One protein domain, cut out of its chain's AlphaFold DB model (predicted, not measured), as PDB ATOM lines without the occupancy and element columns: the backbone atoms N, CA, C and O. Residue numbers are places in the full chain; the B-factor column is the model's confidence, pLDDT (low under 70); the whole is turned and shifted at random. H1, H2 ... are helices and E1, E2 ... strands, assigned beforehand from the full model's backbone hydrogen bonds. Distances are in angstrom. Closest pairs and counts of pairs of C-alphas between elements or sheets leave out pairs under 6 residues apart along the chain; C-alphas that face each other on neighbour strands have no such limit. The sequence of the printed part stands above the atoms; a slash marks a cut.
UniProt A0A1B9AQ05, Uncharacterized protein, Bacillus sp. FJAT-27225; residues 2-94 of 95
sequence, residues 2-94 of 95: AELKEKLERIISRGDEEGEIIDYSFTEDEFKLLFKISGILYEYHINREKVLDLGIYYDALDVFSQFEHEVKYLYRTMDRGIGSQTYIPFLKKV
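AT A GLANCE: This is residues 2 to 94 of the 95 residues of an uncharacterized protein of Bacillus sp. FJAT-27225 (UniProt A0A1B9AQ05). What does one see first? A twisted four-stranded sheet has two helices, H1 and H3, over one face, making two layers, while its other face is bare and the short helix H2 sits off one end of E3. What is it built of? The printed part has 93 residues, with three named helices and four named strands in the order H1 E1 E2 E3 H2 H3 E4, in the mixed class of helices and strands. The sheet's order is E1 E2 E3 E4, antiparallel throughout, and the whole is compact, with a radius of gyration of the C-alphas of 13.1 A and spans of 35 by 33 by 20 A.

IN THESE COORDINATES: Where does the printed part begin? H1, residues 2 to 11, starts at C-alpha 2 at (138.232, 154.796, 108.384). Which strands follow? E1 is residues 19 to 26, 19.3 A long, and bends by 67 degrees at residue 22. E2, residues 30 to 37, measures 22.4 A, and E3, residues 40 to 47, measures 23.1 A. What comes after them? H2 is residues 48 to 53, and H3, residues 63 to 79, is 24.4 A long from C-alpha 63 at (146.850, 141.320, 99.633). E4, residues 91 to 94, ends at C-alpha 94 at (162.281, 149.123, 110.163).

HOW THE PARTS SIT: How are the strands joined? E1, E2 and E3 form a meander, each strand the antiparallel neighbour of the one before, in two hairpins; N 20 and O 36 are 2.9 A apart across E1 and E2, and N 33 and O 44 are 2.8 A apart across E2 and E3. E4 is antiparallel to E3, with N 43 and O 92 at 2.9 A. How do H1 and H3 stand? Both are on the same face: H1 at a height of 9.4 A over the sheet, slantwise at 56 degrees to E1 on the local plane, and H3 at 8.8 A, only just along the strands at 29 degrees to E2 on the local plane. The closest C-alphas are Glu 9 and Gly 19 for H1 and E1, 5.8 A, and Tyr 44 and Phe 67 for E3 and H3, 7.4 A. H1 and H3 are close but not clearly touching, with the C-alphas of Ile 11 and Glu 68 5.9 A apart. What of H2 and the helix backbones? H2 is only just not on the sheet, with 4 pairs of C-alphas within 10 A, and is apart from H3. In H1, H2 and H3 every O i to N i+4 pair is within hydrogen-bond range.

THE WHOLE: How large is it? The two C-alphas farthest apart, those of Asp 16 and Gly 55, are 36.5 A apart, and the printed part has no cut. Which link is long? That from H3 to E4, with 11 residues. Where is confidence low? Residues 58 to 60 and 81 to 87 have pLDDT under 70, against a mean of 85.3 for the printed part.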
ATOM      1  N   ALA A   2     138.205 155.322 107.004       71.44
ATOM      2  CA  ALA A   2     138.232 154.796 108.384       71.44
ATOM      3  C   ALA A   2     138.133 153.254 108.477       71.44
ATOM      4  O   ALA A   2     138.901 152.629 109.195       71.44
ATOM      5  N   GLU A   3     137.274 152.636 107.662       84.62
ATOM      6  CA  GLU A   3     137.033 151.183 107.682       84.62
ATOM      7  C   GLU A   3     138.264 150.332 107.317       84.62
ATOM      8  O   GLU A   3     138.488 149.267 107.887       84.62
ATOM      9  N   LEU A   4     139.102 150.814 106.391       86.81
ATOM     10  CA  LEU A   4     140.320 150.105 105.997       86.81
ATOM     11  C   LEU A   4     141.357 150.130 107.121       86.81
ATOM     12  O   LEU A   4     141.952 149.100 107.426       86.81
ATOM     13  N   LYS A   5     141.545 151.294 107.749       88.56
ATOM     14  CA  LYS A   5     142.465 151.440 108.875       88.56
ATOM     15  C   LYS A   5     142.046 150.532 110.033       88.56
ATOM     16  O   LYS A   5     142.869 149.751 110.493       88.56
ATOM     17  N   GLU A   6     140.766 150.534 110.404       89.69
ATOM     18  CA  GLU A   6     140.240 149.648 111.452       89.69
ATOM     19  C   GLU A   6     140.438 148.161 111.124       89.69
ATOM     20  O   GLU A   6     140.813 147.374 111.992       89.69
ATOM     21  N   LYS A   7     140.211 147.752 109.866       90.75
ATOM     22  CA  LYS A   7     140.472 146.372 109.429       90.75
ATOM     23  C   LYS A   7     141.945 146.001 109.614       90.75
ATOM     24  O   LYS A   7     142.235 144.910 110.099       90.75
ATOM     25  N   LEU A   8     142.862 146.886 109.226       93.19
ATOM     26  CA  LEU A   8     144.302 146.663 109.352       93.19
ATOM     27  C   LEU A   8     144.736 146.613 110.821       93.19
ATOM     28  O   LEU A   8     145.450 145.687 111.192       93.19
ATOM     29  N   GLU A   9     144.240 147.525 111.661       93.31
ATOM     30  CA  GLU A   9     144.490 147.546 113.112       93.31
ATOM     31  C   GLU A   9     144.015 146.258 113.794       93.31
ATOM     32  O   GLU A   9     144.730 145.704 114.627       93.31
ATOM     33  N   ARG A  10     142.863 145.709 113.385       92.19
ATOM     34  CA  ARG A  10     142.389 144.402 113.874       92.19
ATOM     35  C   ARG A  10     143.317 143.249 113.501       92.19
ATOM     36  O   ARG A  10     143.439 142.315 114.283       92.19
ATOM     37  N   ILE A  11     143.947 143.287 112.324       93.50
ATOM     38  CA  ILE A  11     144.890 142.243 111.890       93.50
ATOM     39  C   ILE A  11     146.165 142.279 112.741       93.50
ATOM     40  O   ILE A  11     146.684 141.225 113.107       93.50
ATOM     41  N   ILE A  12     146.663 143.478 113.054       93.56
ATOM     42  CA  ILE A  12     147.917 143.687 113.797       93.56
ATOM     43  C   ILE A  12     147.753 143.769 115.310       93.56
ATOM     44  O   ILE A  12     148.721 144.089 115.989       93.56
ATOM     45  N   SER A  13     146.551 143.520 115.829       92.44
ATOM     46  CA  SER A  13     146.289 143.494 117.266       92.44
ATOM     47  C   SER A  13     145.995 142.066 117.714       92.44
ATOM     48  O   SER A  13     145.254 141.332 117.055       92.44
ATOM     49  N   ARG A  14     146.568 141.649 118.847       87.75
ATOM     50  CA  ARG A  14     146.425 140.283 119.372       87.75
ATOM     51  C   ARG A  14     146.429 140.270 120.897       87.75
ATOM     52  O   ARG A  14     147.468 140.470 121.517       87.75
ATOM     53  N   GLY A  15     145.294 139.911 121.496       82.94
ATOM     54  CA  GLY A  15     145.157 139.905 122.956       82.94
ATOM     55  C   GLY A  15     145.329 141.320 123.503       82.94
ATOM     56  O   GLY A  15     144.616 142.215 123.062       82.94
ATOM     57  N   ASP A  16     146.298 141.506 124.399       81.44
ATOM     58  CA  ASP A  16     146.650 142.815 124.967       81.44
ATOM     59  C   ASP A  16     147.662 143.599 124.104       81.44
ATOM     60  O   ASP A  16     148.005 144.736 124.427       81.44
ATOM     61  N   GLU A  17     148.178 143.012 123.015       83.25
ATOM     62  CA  GLU A  17     149.045 143.730 122.078       83.25
ATOM     63  C   GLU A  17     148.201 144.566 121.114       83.25
ATOM     64  O   GLU A  17     147.586 144.029 120.188       83.25
ATOM     65  N   GLU A  18     148.207 145.882 121.318       84.69
ATOM     66  CA  GLU A  18     147.634 146.844 120.380       84.69
ATOM     67  C   GLU A  18     148.638 147.170 119.269       84.69
ATOM     68  O   GLU A  18     149.791 147.541 119.524       84.69
ATOM     69  N   GLY A  19     148.193 147.018 118.025       91.12
ATOM     70  CA  GLY A  19     148.939 147.449 116.857       91.12
ATOM     71  C   GLY A  19     148.466 148.816 116.361       91.12
ATOM     72  O   GLY A  19     147.275 149.111 116.353       91.12
ATOM     73  N   GLU A  20     149.402 149.643 115.902       94.19
ATOM     74  CA  GLU A  20     149.126 150.992 115.398       94.19
ATOM     75  C   GLU A  20     149.469 151.086 113.907       94.19
ATOM     76  O   GLU A  20     150.603 150.802 113.510       94.19
ATOM     77  N   ILE A  21     148.527 151.542 113.075       94.62
ATOM     78  CA  ILE A  21     148.818 151.886 111.676       94.62
ATOM     79  C   ILE A  21     149.355 153.316 111.600       94.62
ATOM     80  O   ILE A  21     148.644 154.271 111.922       94.62
ATOM     81  N   ILE A  22     150.599 153.447 111.128       95.19
ATOM     82  CA  ILE A  22     151.300 154.726 110.968       95.19
ATOM     83  C   ILE A  22     150.936 155.369 109.634       95.19
ATOM     84  O   ILE A  22     150.553 156.534 109.595       95.19
ATOM     85  N   ASP A  23     151.061 154.605 108.550       95.06
ATOM     86  CA  ASP A  23     150.783 155.075 107.196       95.06
ATOM     87  C   ASP A  23     150.464 153.897 106.271       95.06
ATOM     88  O   ASP A  23     150.911 152.771 106.508       95.06
ATOM     89  N   TYR A  24     149.698 154.145 105.213       94.19
ATOM     90  CA  TYR A  24     149.422 153.148 104.189       94.19
ATOM     91  C   TYR A  24     149.185 153.784 102.820       94.19
ATOM     92  O   TYR A  24     148.543 154.824 102.689       94.19
ATOM     93  N   SER A  25     149.653 153.098 101.782       93.00
ATOM     94  CA  SER A  25     149.418 153.441 100.384       93.00
ATOM     95  C   SER A  25     148.902 152.213  99.650       93.00
ATOM     96  O   SER A  25     149.454 151.120  99.788       93.00
ATOM     97  N   PHE A  26     147.834 152.396  98.878       88.50
ATOM     98  CA  PHE A  26     147.257 151.345  98.056       88.50
ATOM     99  C   PHE A  26     146.999 151.878  96.651       88.50
ATOM    100  O   PHE A  26     146.253 152.840  96.464       88.50
ATOM    101  N   THR A  27     147.648 151.247  95.683       87.81
ATOM    102  CA  THR A  27     147.532 151.526  94.253       87.81
ATOM    103  C   THR A  27     147.203 150.225  93.523       87.81
ATOM    104  O   THR A  27     147.131 149.166  94.143       87.81
ATOM    105  N   GLU A  28     146.995 150.292  92.211       80.31
ATOM    106  CA  GLU A  28     146.694 149.110  91.395       80.31
ATOM    107  C   GLU A  28     147.804 148.041  91.466       80.31
ATOM    108  O   GLU A  28     147.516 146.855  91.608       80.31
ATOM    109  N   ASP A  29     149.074 148.460  91.471       85.88
ATOM    110  CA  ASP A  29     150.230 147.553  91.376       85.88
ATOM    111  C   ASP A  29     151.001 147.364  92.691       85.88
ATOM    112  O   ASP A  29     151.931 146.552  92.758       85.88
ATOM    113  N   GLU A  30     150.648 148.117  93.734       89.69
ATOM    114  CA  GLU A  30     151.394 148.145  94.990       89.69
ATOM    115  C   GLU A  30     150.491 148.376  96.201       89.69
ATOM    116  O   GLU A  30     149.668 149.298  96.232       89.69
ATOM    117  N   PHE A  31     150.738 147.588  97.248       91.88
ATOM    118  CA  PHE A  31     150.246 147.843  98.590       91.88
ATOM    119  C   PHE A  31     151.415 147.957  99.572       91.88
ATOM    120  O   PHE A  31     152.233 147.043  99.727       91.88
ATOM    121  N   LYS A  32     151.481 149.103 100.254       94.75
ATOM    122  CA  LYS A  32     152.503 149.423 101.245       94.75
ATOM    123  C   LYS A  32     151.852 149.859 102.553       94.75
ATOM    124  O   LYS A  32     150.943 150.684 102.557       94.75
ATOM    125  N   LEU A  33     152.346 149.328 103.663       96.06
ATOM    126  CA  LEU A  33     151.819 149.570 104.997       96.06
ATOM    127  C   LEU A  33     152.961 149.725 105.996       96.06
ATOM    128  O   LEU A  33     153.843 148.871 106.077       96.06
ATOM    129  N   LEU A  34     152.913 150.794 106.782       96.75
ATOM    130  CA  LEU A  34     153.820 151.046 107.888       96.75
ATOM    131  C   LEU A  34     153.031 150.969 109.195       96.75
ATOM    132  O   LEU A  34     152.040 151.680 109.376       96.75
ATOM    133  N   PHE A  35     153.459 150.107 110.109       95.81
ATOM    134  CA  PHE A  35     152.725 149.853 111.345       95.81
ATOM    135  C   PHE A  35     153.644 149.487 112.504       95.81
ATOM    136  O   PHE A  35     154.797 149.104 112.303       95.81
ATOM    137  N   LYS A  36     153.137 149.607 113.730       93.81
ATOM    138  CA  LYS A  36     153.849 149.220 114.947       93.81
ATOM    139  C   LYS A  36     153.134 148.095 115.673       93.81
ATOM    140  O   LYS A  36     151.916 148.114 115.785       93.81
ATOM    141  N   ILE A  37     153.918 147.171 116.218       91.06
ATOM    142  CA  ILE A  37     153.477 146.172 117.198       91.06
ATOM    143  C   ILE A  37     154.509 146.167 118.321       91.06
ATOM    144  O   ILE A  37     155.712 146.102 118.047       91.06
ATOM    145  N   SER A  38     154.062 146.260 119.577       86.56
ATOM    146  CA  SER A  38     154.949 146.229 120.752       86.56
ATOM    147  C   SER A  38     156.110 147.242 120.673       86.56
ATOM    148  O   SER A  38     157.253 146.954 121.025       86.56
ATOM    149  N   GLY A  39     155.829 148.441 120.142       87.06
ATOM    150  CA  GLY A  39     156.807 149.524 119.970       87.06
ATOM    151  C   GLY A  39     157.814 149.335 118.826       87.06
ATOM    152  O   GLY A  39     158.640 150.218 118.600       87.06
ATOM    153  N   ILE A  40     157.749 148.228 118.081       88.81
ATOM    154  CA  ILE A  40     158.621 147.952 116.935       88.81
ATOM    155  C   ILE A  40     157.913 148.359 115.644       88.81
ATOM    156  O   ILE A  40     156.766 147.977 115.430       88.81
ATOM    157  N   LEU A  41     158.611 149.101 114.782       92.94
ATOM    158  CA  LEU A  41     158.122 149.527 113.474       92.94
ATOM    159  C   LEU A  41     158.355 148.440 112.414       92.94
ATOM    160  O   LEU A  41     159.454 147.890 112.297       92.94
ATOM    161  N   TYR A  42     157.335 148.174 111.607       93.19
ATOM    162  CA  TYR A  42     157.359 147.217 110.511       93.19
ATOM    163  C   TYR A  42     156.822 147.841 109.225       93.19
ATOM    164  O   TYR A  42     155.879 148.631 109.248       93.19
ATOM    165  N   GLU A  43     157.418 147.451 108.102       94.56
ATOM    166  CA  GLU A  43     156.953 147.776 106.757       94.56
ATOM    167  C   GLU A  43     156.501 146.485 106.078       94.56
ATOM    168  O   GLU A  43     157.302 145.562 105.904       94.56
ATOM    169  N   TYR A  44     155.231 146.440 105.686       94.62
ATOM    170  CA  TYR A  44     154.705 145.464 104.743       94.62
ATOM    171  C   TYR A  44     154.654 146.106 103.358       94.62
ATOM    172  O   TYR A  44     154.093 147.188 103.189       94.62
ATOM    173  N   HIS A  45     155.270 145.472 102.365       93.94
ATOM    174  CA  HIS A  45     155.350 146.009 101.011       93.94
ATOM    175  C   HIS A  45     155.275 144.899  99.976       93.94
ATOM    176  O   HIS A  45     156.252 144.175  99.741       93.94
ATOM    177  N   ILE A  46     154.131 144.846  99.308       90.25
ATOM    178  CA  ILE A  46     153.859 143.935  98.211       90.25
ATOM    179  C   ILE A  46     153.615 144.725  96.930       90.25
ATOM    180  O   ILE A  46     152.895 145.721  96.927       90.25
ATOM    181  N   ASN A  47     154.238 144.286  95.845       90.06
ATOM    182  CA  ASN A  47     153.999 144.821  94.516       90.06
ATOM    183  C   ASN A  47     154.052 143.688  93.492       90.06
ATOM    184  O   ASN A  47     154.523 142.583  93.792       90.06
ATOM    185  N   ARG A  48     153.560 143.965  92.287       84.50
ATOM    186  CA  ARG A  48     153.476 142.974  91.212       84.50
ATOM    187  C   ARG A  48     154.813 142.289  90.913       84.50
ATOM    188  O   ARG A  48     154.845 141.071  90.764       84.50
ATOM    189  N   GLU A  49     155.908 143.046  90.876       85.25
ATOM    190  CA  GLU A  49     157.253 142.530  90.583       85.25
ATOM    191  C   GLU A  49     157.722 141.516  91.634       85.25
ATOM    192  O   GLU A  49     158.055 140.383  91.291       85.25
ATOM    193  N   LYS A  50     157.644 141.863  92.926       82.88
ATOM    194  CA  LYS A  50     158.045 140.970  94.028       82.88
ATOM    195  C   LYS A  50     157.254 139.666  94.051       82.88
ATOM    196  O   LYS A  50     157.778 138.627  94.437       82.88
ATOM    197  N   VAL A  51     155.970 139.726  93.706       85.00
ATOM    198  CA  VAL A  51     155.094 138.548  93.704       85.00
ATOM    199  C   VAL A  51     155.440 137.624  92.536       85.00
ATOM    200  O   VAL A  51     155.513 136.408  92.727       85.00
ATOM    201  N   LEU A  52     155.747 138.188  91.363       82.62
ATOM    202  CA  LEU A  52     156.235 137.430  90.209       82.62
ATOM    203  C   LEU A  52     157.604 136.787  90.471       82.62
ATOM    204  O   LEU A  52     157.789 135.621  90.121       82.62
ATOM    205  N   ASP A  53     158.523 137.484  91.144       84.12
ATOM    206  CA  ASP A  53     159.840 136.945  91.529       84.12
ATOM    207  C   ASP A  53     159.734 135.721  92.456       84.12
ATOM    208  O   ASP A  53     160.596 134.841  92.451       84.12
ATOM    209  N   LEU A  54     158.651 135.634  93.231       80.81
ATOM    210  CA  LEU A  54     158.339 134.497  94.100       80.81
ATOM    211  C   LEU A  54     157.552 133.383  93.387       80.81
ATOM    212  O   LEU A  54     157.198 132.386  94.017       80.81
ATOM    213  N   GLY A  55     157.271 133.531  92.089       78.56
ATOM    214  CA  GLY A  55     156.501 132.570  91.297       78.56
ATOM    215  C   GLY A  55     155.002 132.558  91.617       78.56
ATOM    216  O   GLY A  55     154.326 131.561  91.357       78.56
ATOM    217  N   ILE A  56     154.478 133.641  92.198       77.56
ATOM    218  CA  ILE A  56     153.070 133.788  92.570       77.56
ATOM    219  C   ILE A  56     152.352 134.633  91.503       77.56
ATOM    220  O   ILE A  56     152.902 135.592  90.963       77.56
ATOM    221  N   TYR A  57     151.096 134.300  91.200       72.12
ATOM    222  CA  TYR A  57     150.244 135.119  90.333       72.12
ATOM    223  C   TYR A  57     149.603 136.259  91.139       72.12
ATOM    224  O   TYR A  57     148.750 136.002  91.986       72.12
ATOM    225  N   TYR A  58     149.995 137.509  90.864       67.25
ATOM    226  CA  TYR A  58     149.512 138.702  91.584       67.25
ATOM    227  C   TYR A  58     147.993 138.892  91.498       67.25
ATOM    228  O   TYR A  58     147.356 139.151  92.510       67.25
ATOM    229  N   ASP A  59     147.394 138.663  90.326       69.06
ATOM    230  CA  ASP A  59     145.948 138.854  90.109       69.06
ATOM    231  C   ASP A  59     145.076 137.858  90.903       69.06
ATOM    232  O   ASP A  59     143.873 138.057  91.056       69.06
ATOM    233  N   ALA A  60     145.677 136.782  91.423       68.12
ATOM    234  CA  ALA A  60     145.023 135.802  92.289       68.12
ATOM    235  C   ALA A  60     145.305 136.040  93.785       68.12
ATOM    236  O   ALA A  60     144.846 135.265  94.628       68.12
ATOM    237  N   LEU A  61     146.080 137.073  94.125       77.94
ATOM    238  CA  LEU A  61     146.553 137.316  95.478       77.94
ATOM    239  C   LEU A  61     145.663 138.328  96.203       77.94
ATOM    240  O   LEU A  61     145.664 139.518  95.897       77.94
ATOM    241  N   ASP A  62     144.958 137.872  97.238       87.31
ATOM    242  CA  ASP A  62     144.343 138.791  98.195       87.31
ATOM    243  C   ASP A  62     145.417 139.361  99.134       87.31
ATOM    244  O   ASP A  62     145.882 138.697 100.067       87.31
ATOM    245  N   VAL A  63     145.802 140.614  98.884       87.06
ATOM    246  CA  VAL A  63     146.850 141.320  99.633       87.06
ATOM    247  C   VAL A  63     146.561 141.401 101.133       87.06
ATOM    248  O   VAL A  63     147.501 141.401 101.927       87.06
ATOM    249  N   PHE A  64     145.285 141.423 101.539       90.12
ATOM    250  CA  PHE A  64     144.905 141.455 102.953       90.12
ATOM    251  C   PHE A  64     145.073 140.095 103.625       90.12
ATOM    252  O   PHE A  64     145.598 140.036 104.734       90.12
ATOM    253  N   SER A  65     144.679 139.008 102.956       90.00
ATOM    254  CA  SER A  65     144.926 137.648 103.450       90.00
ATOM    255  C   SER A  65     146.421 137.354 103.563       90.00
ATOM    256  O   SER A  65     146.861 136.773 104.558       90.00
ATOM    257  N   GLN A  66     147.221 137.787 102.581       90.62
ATOM    258  CA  GLN A  66     148.678 137.650 102.646       90.62
ATOM    259  C   GLN A  66     149.254 138.446 103.823       90.62
ATOM    260  O   GLN A  66     150.045 137.906 104.596       90.62
ATOM    261  N   PHE A  67     148.811 139.689 104.015       92.62
ATOM    262  CA  PHE A  67     149.218 140.503 105.156       92.62
ATOM    263  C   PHE A  67     148.872 139.842 106.501       92.62
ATOM    264  O   PHE A  67     149.733 139.718 107.373       92.62
ATOM    265  N   GLU A  68     147.646 139.339 106.663       92.94
ATOM    266  CA  GLU A  68     147.223 138.633 107.879       92.94
ATOM    267  C   GLU A  68     148.081 137.388 108.152       92.94
ATOM    268  O   GLU A  68     148.449 137.105 109.297       92.94
ATOM    269  N   HIS A  69     148.436 136.644 107.104       91.00
ATOM    270  CA  HIS A  69     149.306 135.479 107.216       91.00
ATOM    271  C   HIS A  69     150.705 135.858 107.722       91.00
ATOM    272  O   HIS A  69     151.234 135.204 108.626       91.00
ATOM    273  N   GLU A  70     151.277 136.942 107.201       90.88
ATOM    274  CA  GLU A  70     152.588 137.444 107.611       90.88
ATOM    275  C   GLU A  70     152.602 137.967 109.048       90.88
ATOM    276  O   GLU A  70     153.518 137.647 109.808       90.88
ATOM    277  N   VAL A  71     151.553 138.672 109.472       91.69
ATOM    278  CA  VAL A  71     151.400 139.127 110.862       91.69
ATOM    279  C   VAL A  71     151.266 137.942 111.824       91.69
ATOM    280  O   VAL A  71     151.919 137.911 112.869       91.69
ATOM    281  N   LYS A  72     150.506 136.897 111.461       89.81
ATOM    282  CA  LYS A  72     150.441 135.653 112.255       89.81
ATOM    283  C   LYS A  72     151.815 134.992 112.396       89.81
ATOM    284  O   LYS A  72     152.130 134.461 113.464       89.81
ATOM    285  N   TYR A  73     152.642 135.010 111.349       88.56
ATOM    286  CA  TYR A  73     154.021 134.517 111.430       88.56
ATOM    287  C   TYR A  73     154.930 135.405 112.276       88.56
ATOM    288  O   TYR A  73     155.750 134.866 113.027       88.56
ATOM    289  N   LEU A  74     154.778 136.727 112.190       88.62
ATOM    290  CA  LEU A  74     155.513 137.671 113.026       88.62
ATOM    291  C   LEU A  74     155.260 137.374 114.506       88.62
ATOM    292  O   LEU A  74     156.209 137.134 115.250       88.62
ATOM    293  N   TYR A  75     153.994 137.266 114.906       88.12
ATOM    294  CA  TYR A  75     153.623 136.924 116.278       88.12
ATOM    295  C   TYR A  75     154.204 135.585 116.739       88.12
ATOM    296  O   TYR A  75     154.798 135.504 117.809       88.12
ATOM    297  N   ARG A  76     154.129 134.540 115.903       86.75
ATOM    298  CA  ARG A  76     154.759 133.241 116.211       86.75
ATOM    299  C   ARG A  76     156.271 133.355 116.403       86.75
ATOM    300  O   ARG A  76     156.844 132.600 117.184       86.75
ATOM    301  N   THR A  77     156.925 134.241 115.658       83.81
ATOM    302  CA  THR A  77     158.369 134.487 115.760       83.81
ATOM    303  C   THR A  77     158.707 135.229 117.054       83.81
ATOM    304  O   THR A  77     159.635 134.822 117.756       83.81
ATOM    305  N   MET A  78     157.912 136.246 117.406       83.50
ATOM    306  CA  MET A  78     158.021 136.995 118.663       83.50
ATOM    307  C   MET A  78     157.824 136.084 119.881       83.50
ATOM    308  O   MET A  78     158.686 136.060 120.758       83.50
ATOM    309  N   ASP A  79     156.774 135.253 119.885       84.00
ATOM    310  CA  ASP A  79     156.475 134.304 120.970       84.00
ATOM    311  C   ASP A  79     157.613 133.306 121.215       84.00
ATOM    312  O   ASP A  79     157.850 132.864 122.337       84.00
ATOM    313  N   ARG A  80     158.324 132.922 120.150       80.56
ATOM    314  CA  ARG A  80     159.435 131.964 120.213       80.56
ATOM    315  C   ARG A  80     160.770 132.615 120.577       80.56
ATOM    316  O   ARG A  80     161.759 131.896 120.695       80.56
ATOM    317  N   GLY A  81     160.830 133.944 120.702       69.38
ATOM    318  CA  GLY A  81     162.078 134.676 120.933       69.38
ATOM    319  C   GLY A  81     163.105 134.508 119.805       69.38
ATOM    320  O   GLY A  81     164.296 134.740 120.016       69.38
ATOM    321  N   ILE A  82     162.674 134.088 118.608       63.59
ATOM    322  CA  ILE A  82     163.562 133.912 117.453       63.59
ATOM    323  C   ILE A  82     163.801 135.303 116.868       63.59
ATOM    324  O   ILE A  82     163.087 135.775 115.990       63.59
ATOM    325  N   GLY A  83     164.789 136.000 117.423       53.03
ATOM    326  CA  GLY A  83     165.014 137.425 117.184       53.03
ATOM    327  C   GLY A  83     165.541 137.816 115.801       53.03
ATOM    328  O   GLY A  83     165.882 138.979 115.615       53.03
ATOM    329  N   SER A  84     165.690 136.907 114.838       52.09
ATOM    330  CA  SER A  84     166.429 137.227 113.614       52.09
ATOM    331  C   SER A  84     166.322 136.100 112.582       52.09
ATOM    332  O   SER A  84     166.660 134.966 112.903       52.09
ATOM    333  N   GLN A  85     165.937 136.447 111.345       50.75
ATOM    334  CA  GLN A  85     166.078 135.684 110.082       50.75
ATOM    335  C   GLN A  85     164.954 134.764 109.579       50.75
ATOM    336  O   GLN A  85     165.139 134.148 108.528       50.75
ATOM    337  N   THR A  86     163.767 134.700 110.184       53.78
ATOM    338  CA  THR A  86     162.653 134.047 109.468       53.78
ATOM    339  C   THR A  86     162.196 134.969 108.336       53.78
ATOM    340  O   THR A  86     161.639 136.032 108.599       53.78
ATOM    341  N   TYR A  87     162.497 134.601 107.087       61.97
ATOM    342  CA  TYR A  87     162.099 135.349 105.893       61.97
ATOM    343  C   TYR A  87     160.572 135.463 105.844       61.97
ATOM    344  O   TYR A  87     159.876 134.471 105.627       61.97
ATOM    345  N   ILE A  88     160.068 136.674 106.073       75.81
ATOM    346  CA  ILE A  88     158.692 137.041 105.775       75.81
ATOM    347  C   ILE A  88     158.767 137.868 104.480       75.81
ATOM    348  O   ILE A  88     159.369 138.941 104.498       75.81
ATOM    349  N   PRO A  89     158.274 137.352 103.340       80.62
ATOM    350  CA  PRO A  89     158.631 137.866 102.015       80.62
ATOM    351  C   PRO A  89     158.273 139.333 101.794       80.62
ATOM    352  O   PRO A  89     159.022 140.050 101.126       80.62
ATOM    353  N   PHE A  90     157.157 139.787 102.363       89.44
ATOM    354  CA  PHE A  90     156.691 141.158 102.187       89.44
ATOM    355  C   PHE A  90     156.829 142.009 103.451       89.44
ATOM    356  O   PHE A  90     156.665 143.224 103.356       89.44
ATOM    357  N   LEU A  91     157.202 141.428 104.597       90.88
ATOM    358  CA  LEU A  91     157.304 142.116 105.882       90.88
ATOM    359  C   LEU A  91     158.747 142.230 106.367       90.88
ATOM    360  O   LEU A  91     159.462 141.239 106.520       90.88
ATOM    361  N   LYS A  92     159.152 143.445 106.736       89.75
ATOM    362  CA  LYS A  92     160.448 143.695 107.374       89.75
ATOM    363  C   LYS A  92     160.321 144.624 108.572       89.75
ATOM    364  O   LYS A  92     159.471 145.511 108.611       89.75
ATOM    365  N   LYS A  93     161.225 144.448 109.532       89.19
ATOM    366  CA  LYS A  93     161.435 145.400 110.626       89.19
ATOM    367  C   LYS A  93     162.146 146.647 110.090       89.19
ATOM    368  O   LYS A  93     163.132 146.521 109.365       89.19
ATOM    369  N   VAL A  94     161.660 147.827 110.464       87.00
ATOM    370  CA  VAL A  94     162.281 149.123 110.163       87.00
ATOM    371  C   VAL A  94     163.021 149.589 111.421       87.00
ATOM    372  O   VAL A  94     162.448 149.552 112.510       87.00
TER     373      VAL A  94